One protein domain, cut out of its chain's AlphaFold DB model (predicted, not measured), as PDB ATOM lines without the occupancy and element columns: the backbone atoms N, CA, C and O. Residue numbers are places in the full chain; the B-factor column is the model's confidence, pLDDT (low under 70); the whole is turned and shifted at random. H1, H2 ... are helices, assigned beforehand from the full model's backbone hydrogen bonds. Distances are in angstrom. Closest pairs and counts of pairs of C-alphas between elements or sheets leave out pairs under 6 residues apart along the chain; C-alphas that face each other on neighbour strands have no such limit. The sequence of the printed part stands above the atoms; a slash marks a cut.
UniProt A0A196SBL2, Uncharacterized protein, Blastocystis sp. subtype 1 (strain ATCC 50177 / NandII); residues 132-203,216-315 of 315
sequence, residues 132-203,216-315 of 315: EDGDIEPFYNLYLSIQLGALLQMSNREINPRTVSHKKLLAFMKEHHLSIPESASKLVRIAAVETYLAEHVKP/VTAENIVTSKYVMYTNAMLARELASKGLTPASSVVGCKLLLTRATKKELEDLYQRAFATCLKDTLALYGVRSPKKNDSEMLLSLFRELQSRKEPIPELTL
ATOM      1  N   GLU A 132     -57.634  47.762 -12.841       92.56
ATOM      2  CA  GLU A 132     -58.969  47.286 -12.474       92.56
ATOM      3  C   GLU A 132     -59.130  45.777 -12.722       92.56
ATOM      4  O   GLU A 132     -58.503  45.188 -13.605       92.56
ATOM      5  N   ASP A 133     -60.023  45.127 -11.972       88.06
ATOM      6  CA  ASP A 133     -60.242  43.679 -12.086       88.06
ATOM      7  C   ASP A 133     -60.771  43.243 -13.458       88.06
ATOM      8  O   ASP A 133     -60.488  42.127 -13.896       88.06
ATOM      9  N   GLY A 134     -61.515  44.110 -14.155       88.25
ATOM     10  CA  GLY A 134     -61.960  43.855 -15.528       88.25
ATOM     11  C   GLY A 134     -60.808  43.809 -16.539       88.25
ATOM     12  O   GLY A 134     -60.905  43.120 -17.553       88.25
ATOM     13  N   ASP A 135     -59.701  44.475 -16.220       91.56
ATOM     14  CA  ASP A 135     -58.562  44.698 -17.109       91.56
ATOM     15  C   ASP A 135     -57.351  43.817 -16.789       91.56
ATOM     16  O   ASP A 135     -56.403  43.757 -17.574       91.56
ATOM     17  N   ILE A 136     -57.378  43.084 -15.675       92.00
ATOM     18  CA  ILE A 136     -56.223  42.311 -15.210       92.00
ATOM     19  C   ILE A 136     -55.808  41.192 -16.175       92.00
ATOM     20  O   ILE A 136     -54.619  40.930 -16.345       92.00
ATOM     21  N   GLU A 137     -56.766  40.546 -16.845       89.44
ATOM     22  CA  GLU A 137     -56.475  39.515 -17.846       89.44
ATOM     23  C   GLU A 137     -55.862  40.125 -19.124       89.44
ATOM     24  O   GLU A 137     -54.785  39.676 -19.525       89.44
ATOM     25  N   PRO A 138     -56.460  41.159 -19.755       90.69
ATOM     26  CA  PRO A 138     -55.813  41.893 -20.843       90.69
ATOM     27  C   PRO A 138     -54.417  42.422 -20.483       90.69
ATOM     28  O   PRO A 138     -53.486  42.304 -21.282       90.69
ATOM     29  N   PHE A 139     -54.247  42.955 -19.271       92.62
ATOM     30  CA  PHE A 139     -52.962  43.444 -18.778       92.62
ATOM     31  C   PHE A 139     -51.926  42.317 -18.670       92.62
ATOM     32  O   PHE A 139     -50.786  42.460 -19.118       92.62
ATOM     33  N   TYR A 140     -52.332  41.157 -18.152       90.94
ATOM     34  CA  TYR A 140     -51.480  39.973 -18.091       90.94
ATOM     35  C   TYR A 140     -51.105  39.445 -19.481       90.94
ATOM     36  O   TYR A 140     -49.942  39.127 -19.721       90.94
ATOM     37  N   ASN A 141     -52.040  39.424 -20.433       89.25
ATOM     38  CA  ASN A 141     -51.748  39.045 -21.821       89.25
ATOM     39  C   ASN A 141     -50.717  39.983 -22.465       89.25
ATOM     40  O   ASN A 141     -49.807  39.525 -23.163       89.25
ATOM     41  N   LEU A 142     -50.802  41.288 -22.186       91.19
ATOM     42  CA  LEU A 142     -49.789  42.245 -22.624       91.19
ATOM     43  C   LEU A 142     -48.421  41.925 -22.006       91.19
ATOM     44  O   LEU A 142     -47.432  41.860 -22.737       91.19
ATOM     45  N   TYR A 143     -48.362  41.671 -20.693       91.56
ATOM     46  CA  TYR A 143     -47.136  41.240 -20.013       91.56
ATOM     47  C   TYR A 143     -46.521  39.993 -20.669       91.56
ATOM     48  O   TYR A 143     -45.330  39.994 -20.990       91.56
ATOM     49  N   LEU A 144     -47.329  38.962 -20.941       86.50
ATOM     50  CA  LEU A 144     -46.874  37.743 -21.615       86.50
ATOM     51  C   LEU A 144     -46.324  38.030 -23.018       86.50
ATOM     52  O   LEU A 144     -45.333  37.421 -23.428       86.50
ATOM     53  N   SER A 145     -46.916  38.982 -23.745       86.44
ATOM     54  CA  SER A 145     -46.429  39.395 -25.064       86.44
ATOM     55  C   SER A 145     -45.061  40.049 -24.979       86.44
ATOM     56  O   SER A 145     -44.153  39.663 -25.717       86.44
ATOM     57  N   ILE A 146     -44.873  40.988 -24.049       89.75
ATOM     58  CA  ILE A 146     -43.557  41.592 -23.814       89.75
ATOM     59  C   ILE A 146     -42.542  40.515 -23.414       89.75
ATOM     60  O   ILE A 146     -41.431  40.494 -23.948       89.75
ATOM     61  N   GLN A 147     -42.923  39.605 -22.513       84.50
ATOM     62  CA  GLN A 147     -42.072  38.511 -22.055       84.50
ATOM     63  C   GLN A 147     -41.626  37.613 -23.218       84.50
ATOM     64  O   GLN A 147     -40.444  37.275 -23.306       84.50
ATOM     65  N   LEU A 148     -42.533  37.250 -24.128       79.56
ATOM     66  CA  LEU A 148     -42.204  36.462 -25.316       79.56
ATOM     67  C   LEU A 148     -41.188  37.187 -26.208       79.56
ATOM     68  O   LEU A 148     -40.169  36.601 -26.579       79.56
ATOM     69  N   GLY A 149     -41.426  38.470 -26.491       77.12
ATOM     70  CA  GLY A 149     -40.501  39.307 -27.257       77.12
ATOM     71  C   GLY A 149     -39.117  39.399 -26.604       77.12
ATOM     72  O   GLY A 149     -38.100  39.222 -27.275       77.12
ATOM     73  N   ALA A 150     -39.058  39.571 -25.280       80.12
ATOM     74  CA  ALA A 150     -37.808  39.615 -24.520       80.12
ATOM     75  C   ALA A 150     -37.017  38.300 -24.625       80.12
ATOM     76  O   ALA A 150     -35.810  38.305 -24.875       80.12
ATOM     77  N   LEU A 151     -37.698  37.158 -24.497       74.50
ATOM     78  CA  LEU A 151     -37.078  35.840 -24.652       74.50
ATOM     79  C   LEU A 151     -36.531  35.628 -26.071       74.50
ATOM     80  O   LEU A 151     -35.445  35.067 -26.239       74.50
ATOM     81  N   LEU A 152     -37.241  36.108 -27.093       71.25
ATOM     82  CA  LEU A 152     -36.772  36.052 -28.477       71.25
ATOM     83  C   LEU A 152     -35.543  36.938 -28.704       71.25
ATOM     84  O   LEU A 152     -34.596  36.486 -29.355       71.25
ATOM     85  N   GLN A 153     -35.506  38.139 -28.123       71.62
ATOM     86  CA  GLN A 153     -34.326  39.008 -28.159       71.62
ATOM     87  C   GLN A 153     -33.108  38.330 -27.518       71.62
ATOM     88  O   GLN A 153     -32.030  38.318 -28.110       71.62
ATOM     89  N   MET A 154     -33.281  37.678 -26.362       70.81
ATOM     90  CA  MET A 154     -32.206  36.906 -25.722       70.81
ATOM     91  C   MET A 154     -31.716  35.737 -26.585       70.81
ATOM     92  O   MET A 154     -30.547  35.360 -26.510       70.81
ATOM     93  N   SER A 155     -32.590  35.161 -27.416       62.16
ATOM     94  CA  SER A 155     -32.234  34.078 -28.341       62.16
ATOM     95  C   SER A 155     -31.493  34.546 -29.605       62.16
ATOM     96  O   SER A 155     -31.128  33.711 -30.432       62.16
ATOM     97  N   ASN A 156     -31.241  35.857 -29.741       57.00
ATOM     98  CA  ASN A 156     -30.501  36.491 -30.836       57.00
ATOM     99  C   ASN A 156     -31.045  36.135 -32.233       57.00
ATOM    100  O   ASN A 156     -30.295  35.762 -33.139       57.00
ATOM    101  N   ARG A 157     -32.372  36.195 -32.406       57.94
ATOM    102  CA  ARG A 157     -33.013  35.981 -33.712       57.94
ATOM    103  C   ARG A 157     -32.699  37.145 -34.659       57.94
ATOM    104  O   ARG A 157     -32.697  38.299 -34.250       57.94
ATOM    105  N   GLU A 158     -32.482  36.823 -35.938       54.97
ATOM    106  CA  GLU A 158     -32.103  37.779 -36.999       54.97
ATOM    107  C   GLU A 158     -33.124  38.910 -37.212       54.97
ATOM    108  O   GLU A 158     -32.789  39.965 -37.748       54.97
ATOM    109  N   ILE A 159     -34.371  38.705 -36.781       66.69
ATOM    110  CA  ILE A 159     -35.451  39.685 -36.873       66.69
ATOM    111  C   ILE A 159     -36.013  39.930 -35.474       66.69
ATOM    112  O   ILE A 159     -36.460  38.998 -34.810       66.69
ATOM    113  N   ASN A 160     -36.036  41.201 -35.062       78.69
ATOM    114  CA  ASN A 160     -36.844  41.695 -33.948       78.69
ATOM    115  C   ASN A 160     -38.147  42.284 -34.533       78.69
ATOM    116  O   ASN A 160     -38.103  43.381 -35.102       78.69
ATOM    117  N   PRO A 161     -39.300  41.589 -34.429       82.94
ATOM    118  CA  PRO A 161     -40.553  42.016 -35.060       82.94
ATOM    119  C   PRO A 161     -41.018  43.417 -34.640       82.94
ATOM    120  O   PRO A 161     -41.717  44.088 -35.399       82.94
ATOM    121  N   ARG A 162     -40.597  43.881 -33.456       85.38
ATOM    122  CA  ARG A 162     -40.996  45.169 -32.875       85.38
ATOM    123  C   ARG A 162     -40.242  46.361 -33.459       85.38
ATOM    124  O   ARG A 162     -40.792  47.454 -33.487       85.38
ATOM    125  N   THR A 163     -39.032  46.167 -33.985       84.62
ATOM    126  CA  THR A 163     -38.208  47.260 -34.539       84.62
ATOM    127  C   THR A 163     -38.112  47.241 -36.060       84.62
ATOM    128  O   THR A 163     -37.808  48.263 -36.678       84.62
ATOM    129  N   VAL A 164     -38.396  46.106 -36.705       84.75
ATOM    130  CA  VAL A 164     -38.368  46.034 -38.169       84.75
ATOM    131  C   VAL A 164     -39.484  46.856 -38.817       84.75
ATOM    132  O   VAL A 164     -40.604  46.986 -38.319       84.75
ATOM    133  N   SER A 165     -39.180  47.404 -39.996       86.00
ATOM    134  CA  SER A 165     -40.165  48.111 -40.819       86.00
ATOM    135  C   SER A 165     -41.353  47.208 -41.165       86.00
ATOM    136  O   SER A 165     -41.174  46.008 -41.384       86.00
ATOM    137  N   HIS A 166     -42.535  47.802 -41.346       85.12
ATOM    138  CA  HIS A 166     -43.743  47.071 -41.732       85.12
ATOM    139  C   HIS A 166     -43.548  46.222 -43.003       85.12
ATOM    140  O   HIS A 166     -43.921  45.053 -43.026       85.12
ATOM    141  N   LYS A 167     -42.850  46.760 -44.014       87.44
ATOM    142  CA  LYS A 167     -42.509  46.041 -45.254       87.44
ATOM    143  C   LYS A 167     -41.695  44.767 -44.997       87.44
ATOM    144  O   LYS A 167     -41.983  43.734 -45.591       87.44
ATOM    145  N   LYS A 168     -40.693  44.830 -44.113       85.62
ATOM    146  CA  LYS A 168     -39.879  43.660 -43.735       85.62
ATOM    147  C   LYS A 168     -40.694  42.624 -42.960       85.62
ATOM    148  O   LYS A 168     -40.535  41.438 -43.215       85.62
ATOM    149  N   LEU A 169     -41.582  43.066 -42.066       84.56
ATOM    150  CA  LEU A 169     -42.468  42.166 -41.320       84.56
ATOM    151  C   LEU A 169     -43.415  41.405 -42.263       84.56
ATOM    152  O   LEU A 169     -43.533  40.189 -42.158       84.56
ATOM    153  N   LEU A 170     -44.024  42.099 -43.232       84.44
ATOM    154  CA  LEU A 170     -44.877  41.472 -44.248       84.44
ATOM    155  C   LEU A 170     -44.098  40.526 -45.169       84.44
ATOM    156  O   LEU A 170     -44.601  39.458 -45.509       84.44
ATOM    157  N   ALA A 171     -42.873  40.891 -45.559       85.19
ATOM    158  CA  ALA A 171     -42.014  40.020 -46.357       85.19
ATOM    159  C   ALA A 171     -41.713  38.706 -45.621       85.19
ATOM    160  O   ALA A 171     -41.884  37.642 -46.206       85.19
ATOM    161  N   PHE A 172     -41.370  38.783 -44.330       83.44
ATOM    162  CA  PHE A 172     -41.165  37.606 -43.487       83.44
ATOM    163  C   PHE A 172     -42.434  36.750 -43.391       83.44
ATOM    164  O   PHE A 172     -42.393  35.541 -43.592       83.44
ATOM    165  N   MET A 173     -43.589  37.371 -43.136       82.25
ATOM    166  CA  MET A 173     -44.861  36.648 -43.076       82.25
ATOM    167  C   MET A 173     -45.185  35.932 -44.391       82.25
ATOM    168  O   MET A 173     -45.632  34.788 -44.365       82.25
ATOM    169  N   LYS A 174     -44.924  36.573 -45.536       82.25
ATOM    170  CA  LYS A 174     -45.121  35.977 -46.862       82.25
ATOM    171  C   LYS A 174     -44.163  34.812 -47.113       82.25
ATOM    172  O   LYS A 174     -44.595  33.787 -47.628       82.25
ATOM    173  N   GLU A 175     -42.892  34.970 -46.751       81.12
ATOM    174  CA  GLU A 175     -41.858  33.936 -46.882       81.12
ATOM    175  C   GLU A 175     -42.183  32.688 -46.051       81.12
ATOM    176  O   GLU A 175     -41.994  31.569 -46.516       81.12
ATOM    177  N   HIS A 176     -42.730  32.881 -44.850       76.31
ATOM    178  CA  HIS A 176     -43.061  31.805 -43.914       76.31
ATOM    179  C   HIS A 176     -44.537  31.373 -43.951       76.31
ATOM    180  O   HIS A 176     -44.978  30.632 -43.075       76.31
ATOM    181  N   HIS A 177     -45.301  31.818 -44.955       79.56
ATOM    182  CA  HIS A 177     -46.716  31.478 -45.152       79.56
ATOM    183  C   HIS A 177     -47.618  31.750 -43.927       79.56
ATOM    184  O   HIS A 177     -48.576  31.021 -43.666       79.56
ATOM    185  N   LEU A 178     -47.340  32.822 -43.180       78.06
ATOM    186  CA  LEU A 178     -48.161  33.262 -42.051       78.06
ATOM    187  C   LEU A 178     -49.417  33.982 -42.554       78.06
ATOM    188  O   LEU A 178     -49.372  35.151 -42.943       78.06
ATOM    189  N   SER A 179     -50.549  33.276 -42.530       77.56
ATOM    190  CA  SER A 179     -51.841  33.795 -42.983       77.56
ATOM    191  C   SER A 179     -52.517  34.647 -41.905       77.56
ATOM    192  O   SER A 179     -53.301  34.146 -41.101       77.56
ATOM    193  N   ILE A 180     -52.230  35.949 -41.903       74.19
ATOM    194  CA  ILE A 180     -52.913  36.942 -41.060       74.19
ATOM    195  C   ILE A 180     -53.652  37.929 -41.968       74.19
ATOM    196  O   ILE A 180     -53.053  38.382 -42.948       74.19
ATOM    197  N   PRO A 181     -54.902  38.314 -41.647       73.94
ATOM    198  CA  PRO A 181     -55.638  39.309 -42.420       73.94
ATOM    199  C   PRO A 181     -54.850  40.610 -42.628       73.94
ATOM    200  O   PRO A 181     -54.212  41.126 -41.706       73.94
ATOM    201  N   GLU A 182     -54.945  41.199 -43.822       69.50
ATOM    202  CA  GLU A 182     -54.337  42.505 -44.121       69.50
ATOM    203  C   GLU A 182     -54.924  43.646 -43.270       69.50
ATOM    204  O   GLU A 182     -54.274  44.669 -43.072       69.50
ATOM    205  N   SER A 183     -56.109  43.456 -42.694       75.38
ATOM    206  CA  SER A 183     -56.735  44.388 -41.753       75.38
ATOM    207  C   SER A 183     -56.216  44.273 -40.313       75.38
ATOM    208  O   SER A 183     -56.554  45.115 -39.484       75.38
ATOM    209  N   ALA A 184     -55.406  43.259 -39.985       78.25
ATOM    210  CA  ALA A 184     -54.903  43.069 -38.626       78.25
ATOM    211  C   ALA A 184     -54.047  44.260 -38.164       78.25
ATOM    212  O   ALA A 184     -53.389  44.925 -38.970       78.25
ATOM    213  N   SER A 185     -54.002  44.516 -36.854       83.69
ATOM    214  CA  SER A 185     -53.126  45.556 -36.308       83.69
ATOM    215  C   SER A 185     -51.648  45.175 -36.455       83.69
ATOM    216  O   SER A 185     -51.285  44.023 -36.727       83.69
ATOM    217  N   LYS A 186     -50.748  46.153 -36.289       83.56
ATOM    218  CA  LYS A 186     -49.305  45.878 -36.288       83.56
ATOM    219  C   LYS A 186     -48.928  44.955 -35.122       83.56
ATOM    220  O   LYS A 186     -48.124  44.051 -35.333       83.56
ATOM    221  N   LEU A 187     -49.545  45.127 -33.949       83.62
ATOM    222  CA  LEU A 187     -49.290  44.295 -32.771       83.62
ATOM    223  C   LEU A 187     -49.676  42.830 -32.982       83.62
ATOM    224  O   LEU A 187     -48.913  41.942 -32.616       83.62
ATOM    225  N   VAL A 188     -50.815  42.569 -33.631       83.50
ATOM    226  CA  VAL A 188     -51.254  41.199 -33.949       83.50
ATOM    227  C   VAL A 188     -50.263  40.511 -34.891       83.50
ATOM    228  O   VAL A 188     -49.904  39.354 -34.679       83.50
ATOM    229  N   ARG A 189     -49.756  41.230 -35.902       83.75
ATOM    230  CA  ARG A 189     -48.715  40.697 -36.799       83.75
ATOM    231  C   ARG A 189     -47.405  40.423 -36.071       83.75
ATOM    232  O   ARG A 189     -46.791  39.388 -36.309       83.75
ATOM    233  N   ILE A 190     -46.987  41.339 -35.193       86.75
ATOM    234  CA  ILE A 190     -45.809  41.164 -34.334       86.75
ATOM    235  C   ILE A 190     -45.969  39.893 -33.505       86.75
ATOM    236  O   ILE A 190     -45.114  39.021 -33.589       86.75
ATOM    237  N   ALA A 191     -47.081  39.759 -32.783       84.12
ATOM    238  CA  ALA A 191     -47.333  38.613 -31.921       84.12
ATOM    239  C   ALA A 191     -47.329  37.296 -32.697       84.12
ATOM    240  O   ALA A 191     -46.717  36.336 -32.256       84.12
ATOM    241  N   ALA A 192     -47.930  37.243 -33.883       81.94
ATOM    242  CA  ALA A 192     -47.917  36.032 -34.693       81.94
ATOM    243  C   ALA A 192     -46.519  35.656 -35.207       81.94
ATOM    244  O   ALA A 192     -46.162  34.479 -35.207       81.94
ATOM    245  N   VAL A 193     -45.707  36.639 -35.613       81.94
ATOM    246  CA  VAL A 193     -44.306  36.390 -35.983       81.94
ATOM    247  C   VAL A 193     -43.496  35.948 -34.763       81.94
ATOM    248  O   VAL A 193     -42.705  35.018 -34.871       81.94
ATOM    249  N   GLU A 194     -43.705  36.560 -33.596       82.12
ATOM    250  CA  GLU A 194     -43.059  36.157 -32.341       82.12
ATOM    251  C   GLU A 194     -43.449  34.729 -31.936       82.12
ATOM    252  O   GLU A 194     -42.571  33.921 -31.635       82.12
ATOM    253  N   THR A 195     -44.734  34.375 -32.009       79.31
ATOM    254  CA  THR A 195     -45.228  33.015 -31.758       79.31
ATOM    255  C   THR A 195     -44.615  32.020 -32.735       79.31
ATOM    256  O   THR A 195     -44.049  31.020 -32.299       79.31
ATOM    257  N   TYR A 196     -44.619  32.328 -34.037       77.00
ATOM    258  CA  TYR A 196     -43.974  31.494 -35.051       77.00
ATOM    259  C   TYR A 196     -42.493  31.279 -34.734       77.00
ATOM    260  O   TYR A 196     -42.016  30.145 -34.695       77.00
ATOM    261  N   LEU A 197     -41.756  32.358 -34.458       72.88
ATOM    262  CA  LEU A 197     -40.344  32.275 -34.109       72.88
ATOM    263  C   LEU A 197     -40.141  31.431 -32.854       72.88
ATOM    264  O   LEU A 197     -39.245  30.595 -32.853       72.88
ATOM    265  N   ALA A 198     -40.963  31.599 -31.820       69.81
ATOM    266  CA  ALA A 198     -40.870  30.842 -30.577       69.81
ATOM    267  C   ALA A 198     -41.161  29.348 -30.777       69.81
ATOM    268  O   ALA A 198     -40.427  28.508 -30.258       69.81
ATOM    269  N   GLU A 199     -42.167  28.996 -31.574       66.31
ATOM    270  CA  GLU A 199     -42.456  27.612 -31.959       66.31
ATOM    271  C   GLU A 199     -41.323  27.000 -32.784       66.31
ATOM    272  O   GLU A 199     -40.972  25.847 -32.578       66.31
ATOM    273  N   HIS A 200     -40.668  27.784 -33.638       64.00
ATOM    274  CA  HIS A 200     -39.520  27.338 -34.431       64.00
ATOM    275  C   HIS A 200     -38.174  27.483 -33.683       64.00
ATOM    276  O   HIS A 200     -37.119  27.109 -34.205       64.00
ATOM    277  N   VAL A 201     -38.173  28.050 -32.465       52.16
ATOM    278  CA  VAL A 201     -37.108  27.896 -31.451       52.16
ATOM    279  C   VAL A 201     -37.298  26.570 -30.710       52.16
ATOM    280  O   VAL A 201     -36.299  25.955 -30.331       52.16
ATOM    281  N   LYS A 202     -38.540  26.102 -30.522       45.25
ATOM    282  CA  LYS A 202     -38.799  24.776 -29.950       45.25
ATOM    283  C   LYS A 202     -38.330  23.707 -30.959       45.25
ATOM    284  O   LYS A 202     -38.677  23.778 -32.137       45.25
ATOM    285  N   PRO A 203     -37.490  22.735 -30.557       39.34
ATOM    286  CA  PRO A 203     -37.139  21.626 -31.436       39.34
ATOM    287  C   PRO A 203     -38.412  20.863 -31.831       39.34
ATOM    288  O   PRO A 203     -39.218  20.541 -30.962       39.34
ATOM    289  N   VAL A 216     -33.422  26.389 -21.458       51.59
ATOM    290  CA  VAL A 216     -32.004  26.152 -21.143       51.59
ATOM    291  C   VAL A 216     -31.702  26.840 -19.812       51.59
ATOM    292  O   VAL A 216     -31.652  28.064 -19.736       51.59
ATOM    293  N   THR A 217     -31.565  26.058 -18.743       57.53
ATOM    294  CA  THR A 217     -31.341  26.604 -17.401       57.53
ATOM    295  C   THR A 217     -29.869  26.947 -17.202       57.53
ATOM    296  O   THR A 217     -28.987  26.402 -17.875       57.53
ATOM    297  N   ALA A 218     -29.579  27.795 -16.214       58.84
ATOM    298  CA  ALA A 218     -28.211  28.041 -15.762       58.84
ATOM    299  C   ALA A 218     -27.466  26.730 -15.448       58.84
ATOM    300  O   ALA A 218     -26.287  26.591 -15.767       58.84
ATOM    301  N   GLU A 219     -28.166  25.732 -14.901       63.72
ATOM    302  CA  GLU A 219     -27.603  24.412 -14.629       63.72
ATOM    303  C   GLU A 219     -27.232  23.666 -15.916       63.72
ATOM    304  O   GLU A 219     -26.156  23.075 -15.985       63.72
ATOM    305  N   ASN A 220     -28.057  23.734 -16.968       59.88
ATOM    306  CA  ASN A 220     -27.720  23.141 -18.265       59.88
ATOM    307  C   ASN A 220     -26.484  23.809 -18.887       59.88
ATOM    308  O   ASN A 220     -25.613  23.117 -19.425       59.88
ATOM    309  N   ILE A 221     -26.374  25.135 -18.784       62.03
ATOM    310  CA  ILE A 221     -25.226  25.899 -19.297       62.03
ATOM    311  C   ILE A 221     -23.958  25.527 -18.534       62.03
ATOM    312  O   ILE A 221     -22.952  25.176 -19.143       62.03
ATOM    313  N   VAL A 222     -24.001  25.541 -17.202       64.56
ATOM    314  CA  VAL A 222     -22.833  25.221 -16.373       64.56
ATOM    315  C   VAL A 222     -22.418  23.767 -16.546       64.56
ATOM    316  O   VAL A 222     -21.230  23.468 -16.691       64.56
ATOM    317  N   THR A 223     -23.390  22.858 -16.583       64.44
ATOM    318  CA  THR A 223     -23.129  21.430 -16.754       64.44
ATOM    319  C   THR A 223     -22.521  21.139 -18.112       64.44
ATOM    320  O   THR A 223     -21.615  20.320 -18.167       64.44
ATOM    321  N   SER A 224     -22.962  21.802 -19.185       63.59
ATOM    322  CA  SER A 224     -22.405  21.607 -20.531       63.59
ATOM    323  C   SER A 224     -21.046  22.288 -20.714       63.59
ATOM    324  O   SER A 224     -20.105  21.646 -21.182       63.59
ATOM    325  N   LYS A 225     -20.912  23.554 -20.304       67.31
ATOM    326  CA  LYS A 225     -19.700  24.363 -20.496       67.31
ATOM    327  C   LYS A 225     -18.535  23.889 -19.629       67.31
ATOM    328  O   LYS A 225     -17.412  23.790 -20.113       67.31
ATOM    329  N   TYR A 226     -18.799  23.544 -18.369       71.69
ATOM    330  CA  TYR A 226     -17.759  23.210 -17.390       71.69
ATOM    331  C   TYR A 226     -17.734  21.715 -17.037       71.69
ATOM    332  O   TYR A 226     -17.295  21.314 -15.953       71.69
ATOM    333  N   VAL A 227     -18.225  20.851 -17.936       70.75
ATOM    334  CA  VAL A 227     -18.340  19.406 -17.677       70.75
ATOM    335  C   VAL A 227     -16.989  18.764 -17.339       70.75
ATOM    336  O   VAL A 227     -16.917  17.995 -16.378       70.75
ATOM    337  N   MET A 228     -15.933  19.133 -18.077       73.38
ATOM    338  CA  MET A 228     -14.570  18.588 -17.956       73.38
ATOM    339  C   MET A 228     -13.620  19.453 -17.127       73.38
ATOM    340  O   MET A 228     -12.438  19.137 -17.026       73.38
ATOM    341  N   TYR A 229     -14.106  20.540 -16.529       74.06
ATOM    342  CA  TYR A 229     -13.249  21.418 -15.744       74.06
ATOM    343  C   TYR A 229     -12.842  20.734 -14.434       74.06
ATOM    344  O   TYR A 229     -13.681  20.194 -13.706       74.06
ATOM    345  N   THR A 230     -11.544  20.774 -14.129       79.50
ATOM    346  CA  THR A 230     -11.007  20.371 -12.823       79.50
ATOM    347  C   THR A 230     -11.308  21.439 -11.771       79.50
ATOM    348  O   THR A 230     -11.674  22.566 -12.106       79.50
ATOM    349  N   ASN A 231     -11.118  21.123 -10.485       77.88
ATOM    350  CA  ASN A 231     -11.360  22.098  -9.417       77.88
ATOM    351  C   ASN A 231     -10.511  23.371  -9.581       77.88
ATOM    352  O   ASN A 231     -11.025  24.471  -9.433       77.88
ATOM    353  N   ALA A 232      -9.239  23.229  -9.975       79.56
ATOM    354  CA  ALA A 232      -8.352  24.364 -10.227       79.56
ATOM    355  C   ALA A 232      -8.830  25.238 -11.401       79.56
ATOM    356  O   ALA A 232      -8.746  26.462 -11.336       79.56
ATOM    357  N   MET A 233      -9.372  24.627 -12.461       81.12
ATOM    358  CA  MET A 233      -9.938  25.367 -13.594       81.12
ATOM    359  C   MET A 233     -11.217  26.110 -13.193       81.12
ATOM    360  O   MET A 233     -11.370  27.277 -13.533       81.12
ATOM    361  N   LEU A 234     -12.110  25.468 -12.430       81.19
ATOM    362  CA  LEU A 234     -13.317  26.122 -11.911       81.19
ATOM    363  C   LEU A 234     -12.979  27.267 -10.951       81.19
ATOM    364  O   LEU A 234     -13.643  28.298 -10.979       81.19
ATOM    365  N   ALA A 235     -11.942  27.101 -10.128       83.94
ATOM    366  CA  ALA A 235     -11.495  28.139  -9.214       83.94
ATOM    367  C   ALA A 235     -10.982  29.379  -9.959       83.94
ATOM    368  O   ALA A 235     -11.304  30.496  -9.567       83.94
ATOM    369  N   ARG A 236     -10.257  29.189 -11.070       87.62
ATOM    370  CA  ARG A 236      -9.843  30.292 -11.953       87.62
ATOM    371  C   ARG A 236     -11.035  30.990 -12.608       87.62
ATOM    372  O   ARG A 236     -11.064  32.214 -12.633       87.62
ATOM    373  N   GLU A 237     -12.029  30.241 -13.090       87.06
ATOM    374  CA  GLU A 237     -13.258  30.823 -13.656       87.06
ATOM    375  C   GLU A 237     -14.030  31.644 -12.616       87.06
ATOM    376  O   GLU A 237     -14.449  32.765 -12.899       87.06
ATOM    377  N   LEU A 238     -14.179  31.127 -11.394       89.94
ATOM    378  CA  LEU A 238     -14.817  31.855 -10.294       89.94
ATOM    379  C   LEU A 238     -14.036  33.121  -9.934       89.94
ATOM    380  O   LEU A 238     -14.637  34.189  -9.860       89.94
ATOM    381  N   ALA A 239     -12.709  33.031  -9.821       90.88
ATOM    382  CA  ALA A 239     -11.856  34.185  -9.555       90.88
ATOM    383  C   ALA A 239     -11.955  35.250 -10.662       90.88
ATOM    384  O   ALA A 239     -12.045  36.435 -10.357       90.88
ATOM    385  N   SER A 240     -12.031  34.846 -11.938       90.94
ATOM    386  CA  SER A 240     -12.231  35.773 -13.066       90.94
ATOM    387  C   SER A 240     -13.571  36.517 -13.012       90.94
ATOM    388  O   SER A 240     -13.703  37.608 -13.559       90.94
ATOM    389  N   LYS A 241     -14.558  35.945 -12.310       87.19
ATOM    390  CA  LYS A 241     -15.865  36.548 -12.025       87.19
ATOM    391  C   LYS A 241     -15.911  37.259 -10.663       87.19
ATOM    392  O   LYS A 241     -16.991  37.648 -10.229       87.19
ATOM    393  N   GLY A 242     -14.775  37.404  -9.975       92.56
ATOM    394  CA  GLY A 242     -14.692  38.024  -8.648       92.56
ATOM    395  C   GLY A 242     -15.315  37.193  -7.520       92.56
ATOM    396  O   GLY A 242     -15.666  37.743  -6.480       92.56
ATOM    397  N   LEU A 243     -15.492  35.883  -7.714       92.88
ATOM    398  CA  LEU A 243     -16.104  34.979  -6.741       92.88
ATOM    399  C   LEU A 243     -15.051  34.117  -6.045       92.88
ATOM    400  O   LEU A 243     -14.184  33.524  -6.688       92.88
ATOM    401  N   THR A 244     -15.185  33.975  -4.727       93.75
ATOM    402  CA  THR A 244     -14.333  33.083  -3.937       93.75
ATOM    403  C   THR A 244     -14.667  31.621  -4.253       93.75
ATOM    404  O   THR A 244     -15.826  31.215  -4.122       93.75
ATOM    405  N   PRO A 245     -13.685  30.805  -4.674       90.88
ATOM    406  CA  PRO A 245     -13.931  29.419  -5.035       90.88
ATOM    407  C   PRO A 245     -14.177  28.533  -3.813       90.88
ATOM    408  O   PRO A 245     -13.591  28.725  -2.749       90.88
ATOM    409  N   ALA A 246     -15.029  27.523  -3.981       89.50
ATOM    410  CA  ALA A 246     -15.236  26.498  -2.967       89.50
ATOM    411  C   ALA A 246     -14.105  25.453  -2.993       89.50
ATOM    412  O   ALA A 246     -13.396  25.286  -3.986       89.50
ATOM    413  N   SER A 247     -13.978  24.676  -1.918       85.06
ATOM    414  CA  SER A 247     -12.987  23.594  -1.833       85.06
ATOM    415  C   SER A 247     -13.303  22.402  -2.747       85.06
ATOM    416  O   SER A 247     -12.400  21.646  -3.099       85.06
ATOM    417  N   SER A 248     -14.561  22.236  -3.172       86.50
ATOM    418  CA  SER A 248     -15.015  21.093  -3.972       86.50
ATOM    419  C   SER A 248     -15.511  21.486  -5.366       86.50
ATOM    420  O   SER A 248     -16.109  22.542  -5.566       86.50
ATOM    421  N   VAL A 249     -15.364  20.559  -6.322       77.62
ATOM    422  CA  VAL A 249     -15.865  20.708  -7.703       77.62
ATOM    423  C   VAL A 249     -17.369  20.985  -7.725       77.62
ATOM    424  O   VAL A 249     -17.834  21.810  -8.508       77.62
ATOM    425  N   VAL A 250     -18.134  20.301  -6.868       82.38
ATOM    426  CA  VAL A 250     -19.590  20.478  -6.768       82.38
ATOM    427  C   VAL A 250     -19.921  21.878  -6.249       82.38
ATOM    428  O   VAL A 250     -20.739  22.565  -6.857       82.38
ATOM    429  N   GLY A 251     -19.239  22.333  -5.192       78.44
ATOM    430  CA  GLY A 251     -19.416  23.680  -4.649       78.44
ATOM    431  C   GLY A 251     -19.087  24.767  -5.674       78.44
ATOM    432  O   GLY A 251     -19.875  25.690  -5.870       78.44
ATOM    433  N   CYS A 252     -17.983  24.614  -6.407       82.56
ATOM    434  CA  CYS A 252     -17.602  25.546  -7.465       82.56
ATOM    435  C   CYS A 252     -18.636  25.599  -8.599       82.56
ATOM    436  O   CYS A 252     -18.996  26.681  -9.061       82.56
ATOM    437  N   LYS A 253     -19.164  24.445  -9.033       80.88
ATOM    438  CA  LYS A 253     -20.227  24.400 -10.051       80.88
ATOM    439  C   LYS A 253     -21.512  25.060  -9.564       80.88
ATOM    440  O   LYS A 253     -22.132  25.783 -10.330       80.88
ATOM    441  N   LEU A 254     -21.882  24.875  -8.301       83.75
ATOM    442  CA  LEU A 254     -23.067  25.510  -7.726       83.75
ATOM    443  C   LEU A 254     -22.931  27.040  -7.667       83.75
ATOM    444  O   LEU A 254     -23.879  27.750  -8.006       83.75
ATOM    445  N   LEU A 255     -21.748  27.553  -7.314       86.38
ATOM    446  CA  LEU A 255     -21.445  28.987  -7.375       86.38
ATOM    447  C   LEU A 255     -21.530  29.525  -8.809       86.38
ATOM    448  O   LEU A 255     -22.178  30.545  -9.038       86.38
ATOM    449  N   LEU A 256     -20.965  28.808  -9.787       82.94
ATOM    450  CA  LEU A 256     -21.085  29.172 -11.201       82.94
ATOM    451  C   LEU A 256     -22.538  29.132 -11.690       82.94
ATOM    452  O   LEU A 256     -22.927  29.999 -12.467       82.94
ATOM    453  N   THR A 257     -23.354  28.178 -11.233       79.44
ATOM    454  CA  THR A 257     -24.785  28.108 -11.578       79.44
ATOM    455  C   THR A 257     -25.536  29.312 -11.034       79.44
ATOM    456  O   THR A 257     -26.312  29.915 -11.770       79.44
ATOM    457  N   ARG A 258     -25.278  29.714  -9.783       80.81
ATOM    458  CA  ARG A 258     -25.874  30.926  -9.199       80.81
ATOM    459  C   ARG A 258     -25.454  32.186  -9.954       80.81
ATOM    460  O   ARG A 258     -26.312  32.992 -10.294       80.81
ATOM    461  N   ALA A 259     -24.166  32.317 -10.271       82.31
ATOM    462  CA  ALA A 259     -23.650  33.441 -11.051       82.31
ATOM    463  C   ALA A 259     -24.280  33.498 -12.453       82.31
ATOM    464  O   ALA A 259     -24.784  34.534 -12.864       82.31
ATOM    465  N   THR A 260     -24.337  32.357 -13.148       74.94
ATOM    466  CA  THR A 260     -24.950  32.246 -14.481       74.94
ATOM    467  C   THR A 260     -26.452  32.536 -14.432       74.94
ATOM    468  O   THR A 260     -26.983  33.166 -15.337       74.94
ATOM    469  N   LYS A 261     -27.153  32.103 -13.375       75.56
ATOM    470  CA  LYS A 261     -28.573  32.417 -13.175       75.56
ATOM    471  C   LYS A 261     -28.786  33.925 -13.043       75.56
ATOM    472  O   LYS A 261     -29.625  34.455 -13.757       75.56
ATOM    473  N   LYS A 262     -27.982  34.598 -12.215       79.56
ATOM    474  CA  LYS A 262     -28.028  36.058 -12.072       79.56
ATOM    475  C   LYS A 262     -27.742  36.767 -13.400       79.56
ATOM    476  O   LYS A 262     -28.490  37.647 -13.791       79.56
ATOM    477  N   GLU A 263     -26.726  36.326 -14.145       76.94
ATOM    478  CA  GLU A 263     -26.421  36.874 -15.477       76.94
ATOM    479  C   GLU A 263     -27.599  36.726 -16.457       76.94
ATOM    480  O   GLU A 263     -27.886  37.650 -17.216       76.94
ATOM    481  N   LEU A 264     -28.294  35.581 -16.446       70.75
ATOM    482  CA  LEU A 264     -29.488  35.360 -17.267       70.75
ATOM    483  C   LEU A 264     -30.669  36.231 -16.829       70.75
ATOM    484  O   LEU A 264     -31.393  36.720 -17.691       70.75
ATOM    485  N   GLU A 265     -30.863  36.428 -15.525       76.88
ATOM    486  CA  GLU A 265     -31.892  37.318 -14.973       76.88
ATOM    487  C   GLU A 265     -31.618  38.781 -15.361       76.88
ATOM    488  O   GLU A 265     -32.508  39.442 -15.890       76.88
ATOM    489  N   ASP A 266     -30.374  39.251 -15.232       77.44
ATOM    490  CA  ASP A 266     -29.955  40.601 -15.636       77.44
ATOM    491  C   ASP A 266     -30.070  40.809 -17.160       77.44
ATOM    492  O   ASP A 266     -30.376  41.900 -17.652       77.44
ATOM    493  N   LEU A 267     -29.785  39.771 -17.956       72.75
ATOM    494  CA  LEU A 267     -30.011  39.790 -19.405       72.75
ATOM    495  C   LEU A 267     -31.504  39.843 -19.737       72.75
ATOM    496  O   LEU A 267     -31.895  40.621 -20.606       72.75
ATOM    497  N   TYR A 268     -32.324  39.056 -19.040       79.50
ATOM    498  CA  TYR A 268     -33.771  39.051 -19.220       79.50
ATOM    499  C   TYR A 268     -34.383  40.407 -18.882       79.50
ATOM    500  O   TYR A 268     -35.120  40.939 -19.702       79.50
ATOM    501  N   GLN A 269     -34.035  41.006 -17.742       81.69
ATOM    502  CA  GLN A 269     -34.534  42.329 -17.353       81.69
ATOM    503  C   GLN A 269     -34.174  43.397 -18.392       81.69
ATOM    504  O   GLN A 269     -35.025  44.184 -18.803       81.69
ATOM    505  N   ARG A 270     -32.937  43.385 -18.907       82.50
ATOM    506  CA  ARG A 270     -32.529  44.299 -19.986       82.50
ATOM    507  C   ARG A 270     -33.310  44.070 -21.277       82.50
ATOM    508  O   ARG A 270     -33.725  45.044 -21.904       82.50
ATOM    509  N   ALA A 271     -33.510  42.815 -21.677       80.06
ATOM    510  CA  ALA A 271     -34.290  42.472 -22.864       80.06
ATOM    511  C   ALA A 271     -35.769  42.856 -22.696       80.06
ATOM    512  O   ALA A 271     -36.366  43.415 -23.606       80.06
ATOM    513  N   PHE A 272     -36.344  42.639 -21.515       85.81
ATOM    514  CA  PHE A 272     -37.717  43.011 -21.184       85.81
ATOM    515  C   PHE A 272     -37.924  44.526 -21.250       85.81
ATOM    516  O   PHE A 272     -38.794  44.993 -21.984       85.81
ATOM    517  N   ALA A 273     -37.059  45.303 -20.595       89.12
ATOM    518  CA  ALA A 273     -37.096  46.761 -20.654       89.12
ATOM    519  C   ALA A 273     -36.879  47.298 -22.083       89.12
ATOM    520  O   ALA A 273     -37.510  48.274 -22.489       89.12
ATOM    521  N   THR A 274     -36.001  46.666 -22.869       88.31
ATOM    522  CA  THR A 274     -35.773  47.034 -24.280       88.31
ATOM    523  C   THR A 274     -37.010  46.736 -25.126       88.31
ATOM    524  O   THR A 274     -37.481  47.608 -25.846       88.31
ATOM    525  N   CYS A 275     -37.597  45.548 -24.971       88.88
ATOM    526  CA  CYS A 275     -38.837  45.142 -25.625       88.88
ATOM    527  C   CYS A 275     -39.997  46.103 -25.300       88.88
ATOM    528  O   CYS A 275     -40.711  46.541 -26.205       88.88
ATOM    529  N   LEU A 276     -40.149  46.507 -24.032       90.88
ATOM    530  CA  LEU A 276     -41.115  47.528 -23.606       90.88
ATOM    531  C   LEU A 276     -40.897  48.860 -24.322       90.88
ATOM    532  O   LEU A 276     -41.839  49.408 -24.890       90.88
ATOM    533  N   LYS A 277     -39.659  49.363 -24.332       90.81
ATOM    534  CA  LYS A 277     -39.308  50.636 -24.978       90.81
ATOM    535  C   LYS A 277     -39.551  50.610 -26.480       90.81
ATOM    536  O   LYS A 277     -40.148  51.549 -27.001       90.81
ATOM    537  N   ASP A 278     -39.147  49.535 -27.155       89.69
ATOM    538  CA  ASP A 278     -39.406  49.335 -28.583       89.69
ATOM    539  C   ASP A 278     -40.914  49.390 -28.860       89.69
ATOM    540  O   ASP A 278     -41.360  50.026 -29.813       89.69
ATOM    541  N   THR A 279     -41.717  48.781 -27.985       90.50
ATOM    542  CA  THR A 279     -43.178  48.739 -28.132       90.50
ATOM    543  C   THR A 279     -43.835  50.082 -27.840       90.50
ATOM    544  O   THR A 279     -44.709  50.504 -28.585       90.50
ATOM    545  N   LEU A 280     -43.401  50.803 -26.806       90.88
ATOM    546  CA  LEU A 280     -43.865  52.168 -26.533       90.88
ATOM    547  C   LEU A 280     -43.533  53.112 -27.697       90.88
ATOM    548  O   LEU A 280     -44.373  53.919 -28.103       90.88
ATOM    549  N   ALA A 281     -42.341  52.965 -28.287       89.00
ATOM    550  CA  ALA A 281     -41.918  53.739 -29.447       89.00
ATOM    551  C   ALA A 281     -42.797  53.474 -30.681       89.00
ATOM    552  O   ALA A 281     -43.078  54.411 -31.428       89.00
ATOM    553  N   LEU A 282     -43.298  52.244 -30.869       87.62
ATOM    554  CA  LEU A 282     -44.267  51.930 -31.930       87.62
ATOM    555  C   LEU A 282     -45.545  52.769 -31.839       87.62
ATOM    556  O   LEU A 282     -46.127  53.091 -32.875       87.62
ATOM    557  N   TYR A 283     -45.955  53.139 -30.626       87.69
ATOM    558  CA  TYR A 283     -47.139  53.961 -30.381       87.69
ATOM    559  C   TYR A 283     -46.822  55.444 -30.191       87.69
ATOM    560  O   TYR A 283     -47.736  56.241 -30.000       87.69
ATOM    561  N   GLY A 284     -45.553  55.850 -30.284       83.94
ATOM    562  CA  GLY A 284     -45.149  57.239 -30.057       83.94
ATOM    563  C   GLY A 284     -45.306  57.696 -28.603       83.94
ATOM    564  O   GLY A 284     -45.295  58.897 -28.337       83.94
ATOM    565  N   VAL A 285     -45.435  56.763 -27.655       83.81
ATOM    566  CA  VAL A 285     -45.511  57.086 -26.228       83.81
ATOM    567  C   VAL A 285     -44.105  57.403 -25.738       83.81
ATOM    568  O   VAL A 285     -43.190  56.582 -25.846       83.81
ATOM    569  N   ARG A 286     -43.908  58.603 -25.180       72.81
ATOM    570  CA  ARG A 286     -42.644  58.935 -24.511       72.81
ATOM    571  C   ARG A 286     -42.501  58.020 -23.302       72.81
ATOM    572  O   ARG A 286     -43.294  58.120 -22.373       72.81
ATOM    573  N   SER A 287     -41.489  57.151 -23.327       64.56
ATOM    574  CA  SER A 287     -41.174  56.257 -22.211       64.56
ATOM    575  C   SER A 287     -41.103  57.077 -20.921       64.56
ATOM    576  O   SER A 287     -40.231  57.952 -20.825       64.56
ATOM    577  N   PRO A 288     -41.971  56.829 -19.924       62.06
ATOM    578  CA  PRO A 288     -41.728  57.375 -18.600       62.06
ATOM    579  C   PRO A 288     -40.337  56.898 -18.155       62.06
ATOM    580  O   PRO A 288     -39.937  55.771 -18.446       62.06
ATOM    581  N   LYS A 289     -39.555  57.752 -17.480       61.53
ATOM    582  CA  LYS A 289     -38.206  57.401 -16.968       61.53
ATOM    583  C   LYS A 289     -38.234  56.354 -15.841       61.53
ATOM    584  O   LYS A 289     -37.223  56.133 -15.180       61.53
ATOM    585  N   LYS A 290     -39.399  55.788 -15.563       62.16
ATOM    586  CA  LYS A 290     -39.689  55.000 -14.378       62.16
ATOM    587  C   LYS A 290     -39.753  53.512 -14.737       62.16
ATOM    588  O   LYS A 290     -39.650  53.152 -15.905       62.16
ATOM    589  N   ASN A 291     -39.775  52.685 -13.698       84.31
ATOM    590  CA  ASN A 291     -39.623  51.227 -13.710       84.31
ATOM    591  C   ASN A 291     -40.526  50.476 -14.725       84.31
ATOM    592  O   ASN A 291     -41.446  51.036 -15.321       84.31
ATOM    593  N   ASP A 292     -40.263  49.179 -14.908       87.94
ATOM    594  CA  ASP A 292     -40.956  48.330 -15.890       87.94
ATOM    595  C   ASP A 292     -42.484  48.289 -15.701       87.94
ATOM    596  O   ASP A 292     -43.216  48.282 -16.692       87.94
ATOM    597  N   SER A 293     -42.969  48.344 -14.455       89.69
ATOM    598  CA  SER A 293     -44.399  48.392 -14.117       89.69
ATOM    599  C   SER A 293     -45.094  49.612 -14.719       89.69
ATOM    600  O   SER A 293     -46.114  49.481 -15.396       89.69
ATOM    601  N   GLU A 294     -44.525  50.805 -14.532       89.25
ATOM    602  CA  GLU A 294     -45.113  52.038 -15.055       89.25
ATOM    603  C   GLU A 294     -45.041  52.116 -16.585       89.25
ATOM    604  O   GLU A 294     -45.963  52.628 -17.227       89.25
ATOM    605  N   MET A 295     -43.969  51.588 -17.189       90.81
ATOM    606  CA  MET A 295     -43.858  51.480 -18.647       90.81
ATOM    607  C   MET A 295     -44.930  50.550 -19.223       90.81
ATOM    608  O   MET A 295     -45.575  50.900 -20.213       90.81
ATOM    609  N   LEU A 296     -45.154  49.395 -18.591       92.56
ATOM    610  CA  LEU A 296     -46.176  48.437 -19.002       92.56
ATOM    611  C   LEU A 296     -47.592  49.008 -18.834       92.56
ATOM    612  O   LEU A 296     -48.406  48.880 -19.746       92.56
ATOM    613  N   LEU A 297     -47.873  49.690 -17.720       92.31
ATOM    614  CA  LEU A 297     -49.159  50.351 -17.475       92.31
ATOM    615  C   LEU A 297     -49.428  51.490 -18.463       92.31
ATOM    616  O   LEU A 297     -50.539  51.622 -18.972       92.31
ATOM    617  N   SER A 298     -48.405  52.285 -18.781       91.56
ATOM    618  CA  SER A 298     -48.513  53.350 -19.786       91.56
ATOM    619  C   SER A 298     -48.818  52.778 -21.169       91.56
ATOM    620  O   SER A 298     -49.691  53.289 -21.868       91.56
ATOM    621  N   LEU A 299     -48.139  51.688 -21.549       92.06
ATOM    622  CA  LEU A 299     -48.424  50.978 -22.793       92.06
ATOM    623  C   LEU A 299     -49.854  50.427 -22.801       92.06
ATOM    624  O   LEU A 299     -50.557  50.571 -23.793       92.06
ATOM    625  N   PHE A 300     -50.291  49.822 -21.698       93.62
ATOM    626  CA  PHE A 300     -51.628  49.251 -21.580       93.62
ATOM    627  C   PHE A 300     -52.729  50.301 -21.770       93.62
ATOM    628  O   PHE A 300     -53.609  50.120 -22.612       93.62
ATOM    629  N   ARG A 301     -52.632  51.433 -21.061       92.50
ATOM    630  CA  ARG A 301     -53.585  52.549 -21.180       92.50
ATOM    631  C   ARG A 301     -53.610  53.139 -22.592       92.50
ATOM    632  O   ARG A 301     -54.679  53.486 -23.089       92.50
ATOM    633  N   GLU A 302     -52.459  53.212 -23.260       92.50
ATOM    634  CA  GLU A 302     -52.391  53.665 -24.654       92.50
ATOM    635  C   GLU A 302     -53.081  52.686 -25.617       92.50
ATOM    636  O   GLU A 302     -53.803  53.100 -26.522       92.50
ATOM    637  N   LEU A 303     -52.899  51.376 -25.430       91.44
ATOM    638  CA  LEU A 303     -53.575  50.376 -26.261       91.44
ATOM    639  C   LEU A 303     -55.094  50.417 -26.050       91.44
ATOM    640  O   LEU A 303     -55.848  50.341 -27.022       91.44
ATOM    641  N   GLN A 304     -55.551  50.611 -24.810       91.25
ATOM    642  CA  GLN A 304     -56.970  50.799 -24.503       91.25
ATOM    643  C   GLN A 304     -57.539  52.064 -25.162       91.25
ATOM    644  O   GLN A 304     -58.597  51.994 -25.791       91.25
ATOM    645  N   SER A 305     -56.836  53.202 -25.084       91.19
ATOM    646  CA  SER A 305     -57.294  54.467 -25.683       91.19
ATOM    647  C   SER A 305     -57.441  54.366 -27.207       91.19
ATOM    648  O   SER A 305     -58.386  54.905 -27.786       91.19
ATOM    649  N   ARG A 306     -56.558  53.594 -27.852       90.19
ATOM    650  CA  ARG A 306     -56.584  53.307 -29.295       90.19
ATOM    651  C   ARG A 306     -57.527  52.175 -29.693       90.19
ATOM    652  O   ARG A 306     -57.675  51.920 -30.887       90.19
ATOM    653  N   LYS A 307     -58.164  51.504 -28.724       87.75
ATOM    654  CA  LYS A 307     -58.962  50.281 -28.932       87.75
ATOM    655  C   LYS A 307     -58.180  49.205 -29.690       87.75
ATOM    656  O   LYS A 307     -58.728  48.490 -30.529       87.75
ATOM    657  N   GLU A 308     -56.882  49.115 -29.425       85.75
ATOM    658  CA  GLU A 308     -56.009  48.171 -30.101       85.75
ATOM    659  C   GLU A 308     -56.141  46.778 -29.473       85.75
ATOM    660  O   GLU A 308     -56.052  46.649 -28.250       85.75
ATOM    661  N   PRO A 309     -56.353  45.715 -30.273       83.69
ATOM    662  CA  PRO A 309     -56.472  44.373 -29.725       83.69
ATOM    663  C   PRO A 309     -55.148  43.923 -29.103       83.69
ATOM    664  O   PRO A 309     -54.115  43.861 -29.777       83.69
ATOM    665  N   ILE A 310     -55.200  43.556 -27.820       83.69
ATOM    666  CA  ILE A 310     -54.088  42.906 -27.128       83.69
ATOM    667  C   ILE A 310     -54.116  41.419 -27.507       83.69
ATOM    668  O   ILE A 310     -55.126  40.755 -27.268       83.69
ATOM    669  N   PRO A 311     -53.049  40.886 -28.126       72.75
ATOM    670  CA  PRO A 311     -53.014  39.499 -28.558       72.75
ATOM    671  C   PRO A 311     -53.087  38.557 -27.354       72.75
ATOM    672  O   PRO A 311     -52.344  38.701 -26.384       72.75
ATOM    673  N   GLU A 312     -53.971  37.566 -27.440       71.38
ATOM    674  CA  GLU A 312     -54.065  36.509 -26.443       71.38
ATOM    675  C   GLU A 312     -52.941  35.495 -26.660       71.38
ATOM    676  O   GLU A 312     -52.864  34.858 -27.712       71.38
ATOM    677  N   LEU A 313     -52.083  35.312 -25.658       62.41
ATOM    678  CA  LEU A 313     -51.051  34.282 -25.690       62.41
ATOM    679  C   LEU A 313     -51.474  33.101 -24.824       62.41
ATOM    680  O   LEU A 313     -51.734  33.241 -23.634       62.41
ATOM    681  N   THR A 314     -51.533  31.921 -25.433       50.66
ATOM    682  CA  THR A 314     -51.605  30.643 -24.721       50.66
ATOM    683  C   THR A 314     -50.180  30.124 -24.562       50.66
ATOM    684  O   THR A 314     -49.566  29.724 -25.553       50.66
ATOM    685  N   LEU A 315     -49.633  30.192 -23.346       39.03
ATOM    686  CA  LEU A 315     -48.350  29.565 -23.004       39.03
ATOM    687  C   LEU A 315     -48.540  28.126 -22.527       39.03
ATOM    688  O   LEU A 315     -49.506  27.886 -21.771       39.03
TER     689      LEU A 315
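What this domain is: This is residues 132 to 203 and 216 to 315 of the 315 residues of an uncharacterized protein of Blastocystis sp. subtype 1 (strain ATCC 50177 / NandII) (UniProt A0A196SBL2). One long helix, H6, is a shaft joining two unequal lobes: a small head of H4 and H5 at its beginning, and a larger lobe toward its end, where H1 and H7 pack on it, H3 packs on H1, and H2 packs on H3. The printed part has 172 residues with seven named helices, H1 to H7 in order, and no named strand; its class is all helix. It is loose, with a radius of gyration of the C-alphas of 20.1 A, and elongated, spanning 62 by 38 by 26 A.

How they stand to each other: H6, residues 249 to 282, is the hub, touching four helices. With residues 249 to 256 alone it touches H5, residues 231 to 240, at 36 degrees, only just steep; the closest C-alphas, Asn 231 and Val 249, are 5.0 A apart. With residues 253 to 264 alone it touches H4, residues 218 to 225; the closest C-alphas, Ala 218 and Lys 261, are 5.1 A apart. H1, residues 136 to 154, touches H6 at a steep tilt of 65 degrees, opposite ways; the closest C-alphas, Ala 150 and Phe 272, are 4.8 A apart. H7, residues 292 to 305, touches H6 at a shallow tilt of 31 degrees, the same way; the closest C-alphas, Leu 280 and Leu 299, are 6.0 A apart. H3, residues 186 to 199, touches H1; the closest C-alphas, Gly 149 and Glu 194, are 6.5 A apart. H2, residues 166 to 175, touches H3 and is apart from H6; the closest C-alphas of H2 and H3, Met 173 and Val 193, are 7.1 A apart. In H1 to H7 every O i to N i+4 pair is within hydrogen-bond range.

Where its parts are: H6 is 48.7 A from first to last C-alpha, from (-15.865, 20.708, -7.703) to (-44.267, 51.930, -31.930). H1 is 26.8 A, H3 and H7 20.0 A each, H2 and H5 14.2 A each, and H4 10.4 A. C-alpha 136 begins H1 at (-56.223, 42.311, -15.210).

The domain as a whole: The farthest C-alphas, Ser 183 and Ser 247, are 62.8 A apart. Residues 204 to 215 are not printed; C-alphas 203 and 216 are 12.4 A apart across the cut. The link H1 to H2 is long. Mean pLDDT of the printed part is 79.7; 29 residues are under 70, among them 216 to 225.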